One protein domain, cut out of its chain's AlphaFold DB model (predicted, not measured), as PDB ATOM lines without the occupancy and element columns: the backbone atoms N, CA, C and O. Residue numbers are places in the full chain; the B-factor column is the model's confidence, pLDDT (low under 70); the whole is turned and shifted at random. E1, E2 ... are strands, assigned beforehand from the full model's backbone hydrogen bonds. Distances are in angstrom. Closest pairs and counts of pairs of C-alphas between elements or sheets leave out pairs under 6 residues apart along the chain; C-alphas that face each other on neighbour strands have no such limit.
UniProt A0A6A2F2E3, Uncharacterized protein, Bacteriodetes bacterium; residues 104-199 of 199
ATOM      1  N   PHE A 104      -1.153 -13.256 -49.153       85.50
ATOM      2  CA  PHE A 104      -0.023 -12.353 -49.123       85.50
ATOM      3  C   PHE A 104       0.743 -12.634 -47.844       85.50
ATOM      4  O   PHE A 104       0.369 -12.213 -46.748       85.50
ATOM      5  N   ILE A 105       1.817 -13.392 -47.999       88.62
ATOM      6  CA  ILE A 105       2.595 -13.895 -46.884       88.62
ATOM      7  C   ILE A 105       3.888 -13.096 -46.833       88.62
ATOM      8  O   ILE A 105       4.662 -13.065 -47.790       88.62
ATOM      9  N   VAL A 106       4.133 -12.473 -45.687       91.25
ATOM     10  CA  VAL A 106       5.410 -11.834 -45.377       91.25
ATOM     11  C   VAL A 106       6.057 -12.612 -44.246       91.25
ATOM     12  O   VAL A 106       5.415 -12.898 -43.236       91.25
ATOM     13  N   ARG A 107       7.325 -12.978 -44.420       92.62
ATOM     14  CA  ARG A 107       8.104 -13.686 -43.401       92.62
ATOM     15  C   ARG A 107       9.565 -13.281 -43.442       92.62
ATOM     16  O   ARG A 107      10.112 -13.003 -44.507       92.62
ATOM     17  N   GLN A 108      10.202 -13.296 -42.283       94.00
ATOM     18  CA  GLN A 108      11.642 -13.136 -42.138       94.00
ATOM     19  C   GLN A 108      12.297 -14.510 -42.083       94.00
ATOM     20  O   GLN A 108      11.777 -15.418 -41.434       94.00
ATOM     21  N   VAL A 109      13.419 -14.664 -42.779       93.31
ATOM     22  CA  VAL A 109      14.238 -15.872 -42.709       93.31
ATOM     23  C   VAL A 109      15.710 -15.560 -42.542       93.31
ATOM     24  O   VAL A 109      16.200 -14.531 -43.008       93.31
ATOM     25  N   THR A 110      16.430 -16.501 -41.945       91.06
ATOM     26  CA  THR A 110      17.888 -16.490 -41.891       91.06
ATOM     27  C   THR A 110      18.467 -17.531 -42.847       91.06
ATOM     28  O   THR A 110      18.061 -18.693 -42.852       91.06
ATOM     29  N   CYS A 111      19.454 -17.121 -43.640       88.38
ATOM     30  CA  CYS A 111      20.267 -18.016 -44.457       88.38
ATOM     31  C   CYS A 111      21.735 -17.620 -44.309       88.38
ATOM     32  O   CYS A 111      22.109 -16.478 -44.575       88.38
ATOM     33  N   ASN A 112      22.568 -18.558 -43.852       85.38
ATOM     34  CA  ASN A 112      23.998 -18.327 -43.616       85.38
ATOM     35  C   ASN A 112      24.298 -17.083 -42.742       85.38
ATOM     36  O   ASN A 112      25.160 -16.267 -43.067       85.38
ATOM     37  N   GLY A 113      23.516 -16.887 -41.675       85.19
ATOM     38  CA  GLY A 113      23.651 -15.745 -40.758       85.19
ATOM     39  C   GLY A 113      23.187 -14.395 -41.315       85.19
ATOM     40  O   GLY A 113      23.267 -13.393 -40.611       85.19
ATOM     41  N   LYS A 114      22.695 -14.348 -42.558       90.31
ATOM     42  CA  LYS A 114      22.067 -13.164 -43.148       90.31
ATOM     43  C   LYS A 114      20.557 -13.234 -43.018       90.31
ATOM     44  O   LYS A 114      19.975 -14.309 -43.150       90.31
ATOM     45  N   GLU A 115      19.939 -12.082 -42.810       93.38
ATOM     46  CA  GLU A 115      18.495 -11.952 -42.659       93.38
ATOM     47  C   GLU A 115      17.848 -11.482 -43.959       93.38
ATOM     48  O   GLU A 115      18.369 -10.616 -44.668       93.38
ATOM     49  N   TYR A 116      16.692 -12.056 -44.264       93.50
ATOM     50  CA  TYR A 116      15.943 -11.774 -45.473       93.50
ATOM     51  C   TYR A 116      14.467 -11.603 -45.156       93.50
ATOM     52  O   TYR A 116      13.906 -12.359 -44.368       93.50
ATOM     53  N   LEU A 117      13.831 -10.650 -45.826       94.12
ATOM     54  CA  LEU A 117      12.387 -10.533 -45.889       94.12
ATOM     55  C   LEU A 117      11.905 -11.211 -47.169       94.12
ATOM     56  O   LEU A 117      12.381 -10.909 -48.265       94.12
ATOM     57  N   VAL A 118      10.950 -12.118 -47.031       92.31
ATOM     58  CA  VAL A 118      10.370 -12.880 -48.131       92.31
ATOM     59  C   VAL A 118       8.913 -12.477 -48.256       92.31
ATOM     60  O   VAL A 118       8.153 -12.585 -47.294       92.31
ATOM     61  N   VAL A 119       8.546 -12.004 -49.443       90.88
ATOM     62  CA  VAL A 119       7.178 -11.636 -49.804       90.88
ATOM     63  C   VAL A 119       6.682 -12.660 -50.809       90.88
ATOM     64  O   VAL A 119       7.195 -12.737 -51.925       90.88
ATOM     65  N   GLU A 120       5.714 -13.463 -50.396       88.31
ATOM     66  CA  GLU A 120       5.076 -14.495 -51.204       88.31
ATOM     67  C   GLU A 120       3.648 -14.073 -51.517       88.31
ATOM     68  O   GLU A 120       2.827 -13.905 -50.619       88.31
ATOM     69  N   GLU A 121       3.351 -13.915 -52.800       84.12
ATOM     70  CA  GLU A 121       2.052 -13.433 -53.253       84.12
ATOM     71  C   GLU A 121       1.434 -14.399 -54.255       84.12
ATOM     72  O   GLU A 121       2.073 -14.794 -55.239       84.12
ATOM     73  N   PHE A 122       0.164 -14.726 -54.021       79.50
ATOM     74  CA  PHE A 122      -0.694 -15.336 -55.022       79.50
ATOM     75  C   PHE A 122      -1.281 -14.266 -55.940       79.50
ATOM     76  O   PHE A 122      -2.012 -13.393 -55.474       79.50
ATOM     77  N   ASN A 123      -1.043 -14.350 -57.251       66.00
ATOM     78  CA  ASN A 123      -1.634 -13.385 -58.179       66.00
ATOM     79  C   ASN A 123      -2.012 -14.004 -59.528       66.00
ATOM     80  O   ASN A 123      -1.160 -14.301 -60.362       66.00
ATOM     81  N   LYS A 124      -3.321 -14.117 -59.789       60.59
ATOM     82  CA  LYS A 124      -3.868 -14.581 -61.081       60.59
ATOM     83  C   LYS A 124      -3.641 -13.602 -62.237       60.59
ATOM     84  O   LYS A 124      -3.767 -13.990 -63.393       60.59
ATOM     85  N   LYS A 125      -3.383 -12.327 -61.940       63.88
ATOM     86  CA  LYS A 125      -3.314 -11.223 -62.909       63.88
ATOM     87  C   LYS A 125      -1.877 -10.794 -63.236       63.88
ATOM     88  O   LYS A 125      -1.711  -9.812 -63.949       63.88
ATOM     89  N   ASN A 126      -0.853 -11.506 -62.748       63.97
ATOM     90  CA  ASN A 126       0.579 -11.205 -62.937       63.97
ATOM     91  C   ASN A 126       1.045  -9.811 -62.451       63.97
ATOM     92  O   ASN A 126       2.170  -9.406 -62.750       63.97
ATOM     93  N   ASN A 127       0.230  -9.091 -61.673       70.69
ATOM     94  CA  ASN A 127       0.572  -7.772 -61.131       70.69
ATOM     95  C   ASN A 127       1.034  -7.896 -59.681       70.69
ATOM     96  O   ASN A 127       0.262  -7.637 -58.768       70.69
ATOM     97  N   PHE A 128       2.278  -8.321 -59.489       74.81
ATOM     98  CA  PHE A 128       2.823  -8.548 -58.155       74.81
ATOM     99  C   PHE A 128       3.187  -7.244 -57.455       74.81
ATOM    100  O   PHE A 128       3.858  -6.378 -58.025       74.81
ATOM    101  N   THR A 129       2.814  -7.189 -56.190       78.88
ATOM    102  CA  THR A 129       3.207  -6.186 -55.218       78.88
ATOM    103  C   THR A 129       4.731  -6.086 -55.172       78.88
ATOM    104  O   THR A 129       5.439  -7.097 -55.122       78.88
ATOM    105  N   LYS A 130       5.265  -4.863 -55.162       82.06
ATOM    106  CA  LYS A 130       6.703  -4.637 -54.967       82.06
ATOM    107  C   LYS A 130       6.934  -3.816 -53.724       82.06
ATOM    108  O   LYS A 130       6.342  -2.760 -53.542       82.06
ATOM    109  N   LEU A 131       7.829  -4.275 -52.866       84.88
ATOM    110  CA  LEU A 131       8.242  -3.472 -51.730       84.88
ATOM    111  C   LEU A 131       9.080  -2.287 -52.223       84.88
ATOM    112  O   LEU A 131       9.982  -2.452 -53.046       84.88
ATOM    113  N   LYS A 132       8.791  -1.087 -51.715       84.62
ATOM    114  CA  LYS A 132       9.605   0.104 -51.969       84.62
ATOM    115  C   LYS A 132      10.973  -0.125 -51.325       84.62
ATOM    116  O   LYS A 132      11.097  -0.125 -50.104       84.62
ATOM    117  N   THR A 133      11.987  -0.375 -52.147       76.56
ATOM    118  CA  THR A 133      13.362  -0.600 -51.681       76.56
ATOM    119  C   THR A 133      13.975   0.696 -51.157       76.56
ATOM    120  O   THR A 133      13.745   1.759 -51.735       76.56
ATOM    121  N   GLY A 134      14.792   0.608 -50.108       75.06
ATOM    122  CA  GLY A 134      15.395   1.769 -49.449       75.06
ATOM    123  C   GLY A 134      15.370   1.639 -47.928       75.06
ATOM    124  O   GLY A 134      15.224   0.530 -47.409       75.06
ATOM    125  N   SER A 135      15.531   2.760 -47.222       74.62
ATOM    126  CA  SER A 135      15.356   2.812 -45.767       74.62
ATOM    127  C   SER A 135      13.880   2.640 -45.412       74.62
ATOM    128  O   SER A 135      13.035   3.407 -45.873       74.62
ATOM    129  N   VAL A 136      13.577   1.625 -44.606       81.75
ATOM    130  CA  VAL A 136      12.230   1.347 -44.078       81.75
ATOM    131  C   VAL A 136      12.004   2.107 -42.780       81.75
ATOM    132  O   VAL A 136      10.953   2.712 -42.591       81.75
ATOM    133  N   ASP A 137      13.013   2.106 -41.921       79.50
ATOM    134  CA  ASP A 137      13.050   2.815 -40.648       79.50
ATOM    135  C   ASP A 137      14.512   3.149 -40.387       79.50
ATOM    136  O   ASP A 137      15.206   2.243 -39.961       79.50
ATOM    137  N   GLY A 138      14.975   4.356 -40.758       79.38
ATOM    138  CA  GLY A 138      16.312   4.949 -40.519       79.38
ATOM    139  C   GLY A 138      17.542   4.029 -40.607       79.38
ATOM    140  O   GLY A 138      18.385   4.184 -41.491       79.38
ATOM    141  N   ASP A 139      17.612   3.082 -39.684       87.81
ATOM    142  CA  ASP A 139      18.610   2.048 -39.468       87.81
ATOM    143  C   ASP A 139      18.341   0.703 -40.180       87.81
ATOM    144  O   ASP A 139      19.252  -0.112 -40.288       87.81
ATOM    145  N   ILE A 140      17.137   0.433 -40.697       89.69
ATOM    146  CA  ILE A 140      16.823  -0.744 -41.523       89.69
ATOM    147  C   ILE A 140      16.689  -0.339 -42.986       89.69
ATOM    148  O   ILE A 140      15.885   0.526 -43.343       89.69
ATOM    149  N   SER A 141      17.417  -1.042 -43.856       90.50
ATOM    150  CA  SER A 141      17.268  -0.953 -45.308       90.50
ATOM    151  C   SER A 141      17.033  -2.317 -45.948       90.50
ATOM    152  O   SER A 141      17.536  -3.340 -45.481       90.50
ATOM    153  N   LEU A 142      16.265  -2.316 -47.039       91.44
ATOM    154  CA  LEU A 142      15.915  -3.517 -47.790       91.44
ATOM    155  C   LEU A 142      16.451  -3.443 -49.213       91.44
ATOM    156  O   LEU A 142      16.215  -2.467 -49.931       91.44
ATOM    157  N   LYS A 143      17.145  -4.504 -49.629       90.62
ATOM    158  CA  LYS A 143      17.681  -4.648 -50.985       90.62
ATOM    159  C   LYS A 143      17.104  -5.893 -51.641       90.62
ATOM    160  O   LYS A 143      17.364  -6.993 -51.169       90.62
ATOM    161  N   GLU A 144      16.385  -5.738 -52.750       89.19
ATOM    162  CA  GLU A 144      15.917  -6.892 -53.527       89.19
ATOM    163  C   GLU A 144      17.116  -7.711 -54.028       89.19
ATOM    164  O   GLU A 144      18.054  -7.173 -54.626       89.19
ATOM    165  N   THR A 145      17.104  -9.013 -53.748       84.44
ATOM    166  CA  THR A 145      18.150  -9.951 -54.176       84.44
ATOM    167  C   THR A 145      17.690 -10.862 -55.302       84.44
ATOM    168  O   THR A 145      18.523 -11.471 -55.967       84.44
ATOM    169  N   GLY A 146      16.380 -10.962 -55.520       79.81
ATOM    170  CA  GLY A 146      15.811 -11.735 -56.609       79.81
ATOM    171  C   GLY A 146      14.331 -12.039 -56.417       79.81
ATOM    172  O   GLY A 146      13.733 -11.772 -55.375       79.81
ATOM    173  N   SER A 147      13.759 -12.643 -57.451       75.75
ATOM    174  CA  SER A 147      12.385 -13.126 -57.488       75.75
ATOM    175  C   SER A 147      12.379 -14.538 -58.065       75.75
ATOM    176  O   SER A 147      13.009 -14.774 -59.093       75.75
ATOM    177  N   THR A 148      11.656 -15.466 -57.444       72.88
ATOM    178  CA  THR A 148      11.460 -16.827 -57.961       72.88
ATOM    179  C   THR A 148       9.980 -17.170 -57.943       72.88
ATOM    180  O   THR A 148       9.261 -16.847 -56.999       72.88
ATOM    181  N   ALA A 149       9.503 -17.820 -58.999       65.69
ATOM    182  CA  ALA A 149       8.151 -18.342 -59.011       65.69
ATOM    183  C   ALA A 149       8.093 -19.689 -58.281       65.69
ATOM    184  O   ALA A 149       8.926 -20.560 -58.528       65.69
ATOM    185  N   ILE A 150       7.109 -19.862 -57.397       68.56
ATOM    186  CA  ILE A 150       6.958 -21.067 -56.579       68.56
ATOM    187  C   ILE A 150       5.720 -21.826 -57.060       68.56
ATOM    188  O   ILE A 150       4.615 -21.281 -57.131       68.56
ATOM    189  N   SER A 151       5.899 -23.097 -57.423       58.16
ATOM    190  CA  SER A 151       4.790 -23.972 -57.816       58.16
ATOM    191  C   SER A 151       4.254 -24.728 -56.605       58.16
ATOM    192  O   SER A 151       5.014 -25.378 -55.894       58.16
ATOM    193  N   SER A 152       2.936 -24.713 -56.395       55.47
ATOM    194  CA  SER A 152       2.297 -25.504 -55.335       55.47
ATOM    195  C   SER A 152       2.100 -26.990 -55.709       55.47
ATOM    196  O   SER A 152       1.880 -27.791 -54.802       55.47
ATOM    197  N   LYS A 153       2.211 -27.384 -56.996       48.16
ATOM    198  CA  LYS A 153       2.441 -28.742 -57.582       48.16
ATOM    199  C   LYS A 153       1.883 -28.822 -59.023       48.16
ATOM    200  O   LYS A 153       0.799 -28.319 -59.281       48.16
ATOM    201  N   GLY A 154       2.544 -29.602 -59.897       43.69
ATOM    202  CA  GLY A 154       1.990 -30.144 -61.162       43.69
ATOM    203  C   GLY A 154       2.187 -29.278 -62.420       43.69
ATOM    204  O   GLY A 154       2.180 -28.057 -62.346       43.69
ATOM    205  N   LYS A 155       2.415 -29.910 -63.587       33.53
ATOM    206  CA  LYS A 155       2.702 -29.256 -64.886       33.53
ATOM    207  C   LYS A 155       1.618 -28.225 -65.270       33.53
ATOM    208  O   LYS A 155       0.485 -28.624 -65.513       33.53
ATOM    209  N   GLY A 156       2.000 -26.944 -65.396       47.94
ATOM    210  CA  GLY A 156       1.140 -25.841 -65.873       47.94
ATOM    211  C   GLY A 156       1.119 -24.615 -64.946       47.94
ATOM    212  O   GLY A 156       0.057 -24.239 -64.476       47.94
ATOM    213  N   GLY A 157       2.295 -24.052 -64.636       46.72
ATOM    214  CA  GLY A 157       2.533 -23.082 -63.551       46.72
ATOM    215  C   GLY A 157       1.794 -21.735 -63.640       46.72
ATOM    216  O   GLY A 157       1.173 -21.434 -64.647       46.72
ATOM    217  N   LEU A 158       1.813 -20.850 -62.639       55.47
ATOM    218  CA  LEU A 158       2.419 -20.792 -61.298       55.47
ATOM    219  C   LEU A 158       1.412 -20.030 -60.408       55.47
ATOM    220  O   LEU A 158       0.968 -18.971 -60.844       55.47
ATOM    221  N   PRO A 159       1.038 -20.487 -59.198       66.69
ATOM    222  CA  PRO A 159       0.093 -19.727 -58.381       66.69
ATOM    223  C   PRO A 159       0.758 -18.625 -57.547       66.69
ATOM    224  O   PRO A 159       0.115 -17.614 -57.295       66.69
ATOM    225  N   PHE A 160       2.027 -18.784 -57.150       76.81
ATOM    226  CA  PHE A 160       2.713 -17.858 -56.245       76.81
ATOM    227  C   PHE A 160       4.050 -17.355 -56.800       76.81
ATOM    228  O   PHE A 160       4.801 -18.089 -57.452       76.81
ATOM    229  N   LYS A 161       4.387 -16.109 -56.469       83.19
ATOM    230  CA  LYS A 161       5.718 -15.527 -56.665       83.19
ATOM    231  C   LYS A 161       6.319 -15.178 -55.309       83.19
ATOM    232  O   LYS A 161       5.674 -14.498 -54.521       83.19
ATOM    233  N   ALA A 162       7.561 -15.591 -55.076       86.00
ATOM    234  CA  ALA A 162       8.370 -15.107 -53.968       86.00
ATOM    235  C   ALA A 162       9.341 -14.033 -54.449       86.00
ATOM    236  O   ALA A 162      10.106 -14.246 -55.393       86.00
ATOM    237  N   THR A 163       9.338 -12.896 -53.768       88.94
ATOM    238  CA  THR A 163      10.344 -11.843 -53.917       88.94
ATOM    239  C   THR A 163      11.137 -11.761 -52.624       88.94
ATOM    240  O   THR A 163      10.549 -11.745 -51.541       88.94
ATOM    241  N   VAL A 164      12.466 -11.747 -52.726       90.38
ATOM    242  CA  VAL A 164      13.349 -11.785 -51.558       90.38
ATOM    243  C   VAL A 164      14.166 -10.507 -51.457       90.38
ATOM    244  O   VAL A 164      14.764 -10.051 -52.434       90.38
ATOM    245  N   TYR A 165      14.203  -9.953 -50.249       92.31
ATOM    246  CA  TYR A 165      14.926  -8.741 -49.902       92.31
ATOM    247  C   TYR A 165      15.939  -9.051 -48.797       92.31
ATOM    248  O   TYR A 165      15.562  -9.553 -47.744       92.31
ATOM    249  N   GLU A 166      17.219  -8.746 -49.007       93.00
ATOM    250  CA  GLU A 166      18.228  -8.761 -47.940       93.00
ATOM    251  C   GLU A 166      17.922  -7.625 -46.961       93.00
ATOM    252  O   GLU A 166      17.773  -6.468 -47.373       93.00
ATOM    253  N   ILE A 167      17.834  -7.968 -45.677       94.00
ATOM    254  CA  ILE A 167      17.663  -7.018 -44.582       94.00
ATOM    255  C   ILE A 167      19.050  -6.557 -44.148       94.00
ATOM    256  O   ILE A 167      19.911  -7.362 -43.795       94.00
ATOM    257  N   LYS A 168      19.275  -5.244 -44.167       93.25
ATOM    258  CA  LYS A 168      20.498  -4.629 -43.653       93.25
ATOM    259  C   LYS A 168      20.152  -3.698 -42.508       93.25
ATOM    260  O   LYS A 168      19.455  -2.707 -42.716       93.25
ATOM    261  N   LYS A 169      20.678  -4.023 -41.331       91.31
ATOM    262  CA  LYS A 169      20.568  -3.231 -40.105       91.31
ATOM    263  C   LYS A 169      21.810  -2.357 -39.927       91.31
ATOM    264  O   LYS A 169      22.925  -2.782 -40.241       91.31
ATOM    265  N   GLY A 170      21.614  -1.145 -39.421       88.88
ATOM    266  CA  GLY A 170      22.673  -0.255 -38.971       88.88
ATOM    267  C   GLY A 170      23.481  -0.890 -37.839       88.88
ATOM    268  O   GLY A 170      22.995  -1.752 -37.104       88.88
ATOM    269  N   SER A 171      24.741  -0.480 -37.701       88.38
ATOM    270  CA  SER A 171      25.619  -1.002 -36.649       88.38
ATOM    271  C   SER A 171      25.023  -0.734 -35.262       88.38
ATOM    272  O   SER A 171      24.746   0.414 -34.927       88.38
ATOM    273  N   GLY A 172      24.845  -1.785 -34.456       83.06
ATOM    274  CA  GLY A 172      24.290  -1.684 -33.101       83.06
ATOM    275  C   GLY A 172      22.762  -1.587 -33.022       83.06
ATOM    276  O   GLY A 172      22.232  -1.510 -31.916       83.06
ATOM    277  N   TYR A 173      22.050  -1.625 -34.154       86.81
ATOM    278  CA  TYR A 173      20.590  -1.639 -34.157       86.81
ATOM    279  C   TYR A 173      20.050  -2.987 -33.662       86.81
ATOM    280  O   TYR A 173      20.348  -4.040 -34.229       86.81
ATOM    281  N   ASN A 174      19.231  -2.939 -32.614       85.69
ATOM    282  CA  ASN A 174      18.534  -4.079 -32.009       85.69
ATOM    283  C   ASN A 174      17.018  -3.830 -31.870       85.69
ATOM    284  O   ASN A 174      16.351  -4.505 -31.086       85.69
ATOM    285  N   GLY A 175      16.508  -2.812 -32.570       88.75
ATOM    286  CA  GLY A 175      15.093  -2.464 -32.601       88.75
ATOM    287  C   GLY A 175      14.302  -3.325 -33.583       88.75
ATOM    288  O   GLY A 175      14.834  -4.239 -34.203       88.75
ATOM    289  N   ASN A 176      13.023  -2.988 -33.738       92.25
ATOM    290  CA  ASN A 176      12.138  -3.611 -34.713       92.25
ATOM    291  C   ASN A 176      11.599  -2.549 -35.679       92.25
ATOM    292  O   ASN A 176      11.305  -1.435 -35.246       92.25
ATOM    293  N   ALA A 177      11.343  -2.920 -36.935       91.88
ATOM    294  CA  ALA A 177      10.671  -2.053 -37.907       91.88
ATOM    295  C   ALA A 177       9.371  -2.681 -38.409       91.88
ATOM    296  O   ALA A 177       9.331  -3.860 -38.753       91.88
ATOM    297  N   MET A 178       8.304  -1.889 -38.495       92.31
ATOM    298  CA  MET A 178       7.014  -2.356 -39.002       92.31
ATOM    299  C   MET A 178       6.849  -2.017 -40.484       92.31
ATOM    300  O   MET A 178       6.898  -0.856 -40.887       92.31
ATOM    301  N   ILE A 179       6.585  -3.042 -41.285       91.88
ATOM    302  CA  ILE A 179       6.168  -2.926 -42.679       91.88
ATOM    303  C   ILE A 179       4.648  -2.980 -42.726       91.88
ATOM    304  O   ILE A 179       4.036  -3.845 -42.116       91.88
ATOM    305  N   THR A 180       4.036  -2.083 -43.485       90.69
ATOM    306  CA  THR A 180       2.588  -2.014 -43.717       90.69
ATOM    307  C   THR A 180       2.301  -1.966 -45.216       90.69
ATOM    308  O   THR A 180       3.221  -1.812 -46.022       90.69
ATOM    309  N   ALA A 181       1.029  -2.019 -45.617       88.94
ATOM    310  CA  ALA A 181       0.624  -1.889 -47.022       88.94
ATOM    311  C   ALA A 181       1.230  -0.650 -47.725       88.94
ATOM    312  O   ALA A 181       1.567  -0.696 -48.905       88.94
ATOM    313  N   LYS A 182       1.466   0.450 -46.992       89.00
ATOM    314  CA  LYS A 182       2.052   1.697 -47.529       89.00
ATOM    315  C   LYS A 182       3.491   1.539 -48.027       89.00
ATOM    316  O   LYS A 182       3.949   2.337 -48.855       89.00
ATOM    317  N   ASN A 183       4.210   0.540 -47.517       90.75
ATOM    318  CA  ASN A 183       5.586   0.241 -47.906       90.75
ATOM    319  C   ASN A 183       5.666  -0.483 -49.253       90.75
ATOM    320  O   ASN A 183       6.754  -0.615 -49.804       90.75
ATOM    321  N   PHE A 184       4.536  -0.904 -49.809       88.75
ATOM    322  CA  PHE A 184       4.463  -1.570 -51.094       88.75
ATOM    323  C   PHE A 184       3.945  -0.626 -52.188       88.75
ATOM    324  O   PHE A 184       3.168   0.297 -51.925       88.75
ATOM    325  N   SER A 185       4.411  -0.815 -53.420       84.94
ATOM    326  CA  SER A 185       3.729  -0.336 -54.619       84.94
ATOM    327  C   SER A 185       2.728  -1.394 -55.069       84.94
ATOM    328  O   SER A 185       2.983  -2.592 -54.928       84.94
ATOM    329  N   ASP A 186       1.603  -0.930 -55.610       78.31
ATOM    330  CA  ASP A 186       0.593  -1.790 -56.238       78.31
ATOM    331  C   ASP A 186      -0.020  -2.823 -55.275       78.31
ATOM    332  O   ASP A 186      -0.418  -3.910 -55.685       78.31
ATOM    333  N   PHE A 187      -0.097  -2.473 -53.982       84.00
ATOM    334  CA  PHE A 187      -0.700  -3.329 -52.962       84.00
ATOM    335  C   PHE A 187      -2.198  -3.543 -53.256       84.00
ATOM    336  O   PHE A 187      -2.926  -2.559 -53.426       84.00
ATOM    337  N   PRO A 188      -2.685  -4.791 -53.311       75.12
ATOM    338  CA  PRO A 188      -4.074  -5.085 -53.651       75.12
ATOM    339  C   PRO A 188      -5.050  -4.643 -52.549       75.12
ATOM    340  O   PRO A 188      -4.890  -4.979 -51.380       75.12
ATOM    341  N   GLU A 189      -6.119  -3.941 -52.937       74.81
ATOM    342  CA  GLU A 189      -7.085  -3.320 -52.010       74.81
ATOM    343  C   GLU A 189      -7.872  -4.323 -51.145       74.81
ATOM    344  O   GLU A 189      -8.367  -3.962 -50.082       74.81
ATOM    345  N   ASN A 190      -7.977  -5.581 -51.584       78.06
ATOM    346  CA  ASN A 190      -8.817  -6.601 -50.947       78.06
ATOM    347  C   ASN A 190      -8.034  -7.629 -50.117       78.06
ATOM    348  O   ASN A 190      -8.619  -8.614 -49.670       78.06
ATOM    349  N   ILE A 191      -6.727  -7.431 -49.925       79.31
ATOM    350  CA  ILE A 191      -5.915  -8.317 -49.090       79.31
ATOM    351  C   ILE A 191      -5.781  -7.701 -47.690       79.31
ATOM    352  O   ILE A 191      -5.182  -6.630 -47.556       79.31
ATOM    353  N   PRO A 192      -6.306  -8.351 -46.632       82.12
ATOM    354  CA  PRO A 192      -6.086  -7.892 -45.270       82.12
ATOM    355  C   PRO A 192      -4.609  -8.076 -44.897       82.12
ATOM    356  O   PRO A 192      -4.102  -9.194 -44.868       82.12
ATOM    357  N   PHE A 193      -3.919  -6.975 -44.602       87.25
ATOM    358  CA  PHE A 193      -2.535  -6.987 -44.131       87.25
ATOM    359  C   PHE A 193      -2.338  -5.928 -43.048       87.25
ATOM    360  O   PHE A 193      -2.249  -4.732 -43.323       87.25
ATOM    361  N   GLU A 194      -2.283  -6.389 -41.800       87.44
ATOM    362  CA  GLU A 194      -2.119  -5.533 -40.617       87.44
ATOM    363  C   GLU A 194      -0.686  -5.002 -40.477       87.44
ATOM    364  O   GLU A 194      -0.449  -3.974 -39.843       87.44
ATOM    365  N   GLY A 195       0.260  -5.672 -41.131       90.56
ATOM    366  CA  GLY A 195       1.671  -5.343 -41.131       90.56
ATOM    367  C   GLY A 195       2.540  -6.540 -40.763       90.56
ATOM    368  O   GLY A 195       2.054  -7.597 -40.368       90.56
ATOM    369  N   TYR A 196       3.848  -6.367 -40.913       93.69
ATOM    370  CA  TYR A 196       4.856  -7.340 -40.523       93.69
ATOM    371  C   TYR A 196       5.979  -6.637 -39.769       93.69
ATOM    372  O   TYR A 196       6.523  -5.641 -40.250       93.69
ATOM    373  N   THR A 197       6.344  -7.157 -38.602       94.44
ATOM    374  CA  THR A 197       7.453  -6.633 -37.807       94.44
ATOM    375  C   THR A 197       8.742  -7.360 -38.175       94.44
ATOM    376  O   THR A 197       8.867  -8.562 -37.962       94.44
ATOM    377  N   ILE A 198       9.703  -6.618 -38.724       92.88
ATOM    378  CA  ILE A 198      11.093  -7.056 -38.822       92.88
ATOM    379  C   ILE A 198      11.695  -6.981 -37.424       92.88
ATOM    380  O   ILE A 198      11.651  -5.917 -36.801       92.88
ATOM    381  N   HIS A 199      12.252  -8.103 -36.984       89.00
ATOM    382  CA  HIS A 199      13.048  -8.231 -35.765       89.00
ATOM    383  C   HIS A 199      14.530  -8.155 -36.092       89.00
ATOM    384  O   HIS A 199      14.881  -8.480 -37.248       89.00
TER     385      HIS A 199
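AT A GLANCE: This is residues 104 to 199 of the 199 residues of an uncharacterized protein of Bacteriodetes bacterium (UniProt A0A6A2F2E3). A strongly twisted, partly curled sheet of five strands, E1, E2, E5, E4 and E3 in that order, makes most of this domain, and the short hairpin of E6 and E7 bridges its open side from edge strand E3 to edge strand E1, so that the seven strands make a loose, incompletely closed, flattened barrel. The loops at residues 151 to 159 and 170 to 176 reach out toward opposite ends of the longest axis, and the long stretch of residues 180 to 195 between E6 and E7 is tied by a short pairing to the link between E2 and E3. The printed part has 96 residues with no named helix and seven named strands, E1 to E7 in order along the chain; both sheets are antiparallel and the class is all strand. The whole is compact, with a radius of gyration of the C-alphas of 14.0 A, and only just flat, spanning 47 by 32 by 18 A.

HOW THE PARTS SIT: The printed part begins with E1, residues 104 to 111, an edge strand that forms a hairpin with E2, residues 114 to 122. They are antiparallel at 156 degrees, with N 105 and O 120 2.9 A apart and N 109 and O 116 2.8 A apart, both within hydrogen-bond range. The other edge strand, E3, residues 134 to 137, forms a hairpin with E4, residues 140 to 150. They are antiparallel at 118 degrees, with N 140 and O 137 within hydrogen-bond range at 2.7 A. E4 bends by 60 degrees at residue 146. E5, residues 160 to 169, is an inner strand and forms a hairpin with E4, antiparallel at 158 degrees; N 148 and O 162 are 2.8 A apart, within hydrogen-bond range. E5 is also the antiparallel neighbour of E2, at 153 degrees, with N 117 and O 165 within hydrogen-bond range at 2.8 A. E3, E4 and E5 are a meander, each strand the antiparallel neighbour of the one before. E2, E3, E4 and E5 are a Greek key, four strands in a row of which the last three are that meander and the first is the antiparallel neighbour of the fourth. From edge to edge of the sheet the strands' lines turn by 95 degrees, and the way across it turns by 62 degrees. E6, residues 177 to 179, and E7, residues 196 to 198, form a hairpin, antiparallel at 148 degrees, with N 179 and O 196 within hydrogen-bond range at 2.8 A. The closest C-alphas of E3 and E6 are those of Asp 137 and Ala 177, 6.1 A apart. The closest of E1 and E7 are those of Val 106 and Tyr 196, 6.6 A apart. E1 and E3 are apart, and so are E5 and E7. Residues 130 to 131 pair with residues 184 to 185, antiparallel.

IN THESE COORDINATES: E1 begins at C-alpha 104, (-0.023, -12.353, -49.123), and is 21.6 A long from first to last C-alpha. E2 measures 25.8 A and E3 9.2 A. E4, the longest strand by residues, measures 27.1 A, from C-alpha 140 at (16.823, -0.744, -41.523). E5 measures 28.2 A, E6 6.6 A and E7 6.5 A. E7 ends at C-alpha 198, (11.093, -7.056, -38.822).

THE WHOLE: The two C-alphas farthest apart are those of Lys 155 and Gly 172, at 47.3 A. The printed part has no cut and ends at residue 199, the chain's last residue. The links from E2 to E3, 11 residues, and from E6 to E7, 16 residues, are long. The mean pLDDT of the printed part is 81.7; residues 123 to 126 and 149 to 159 are under 70.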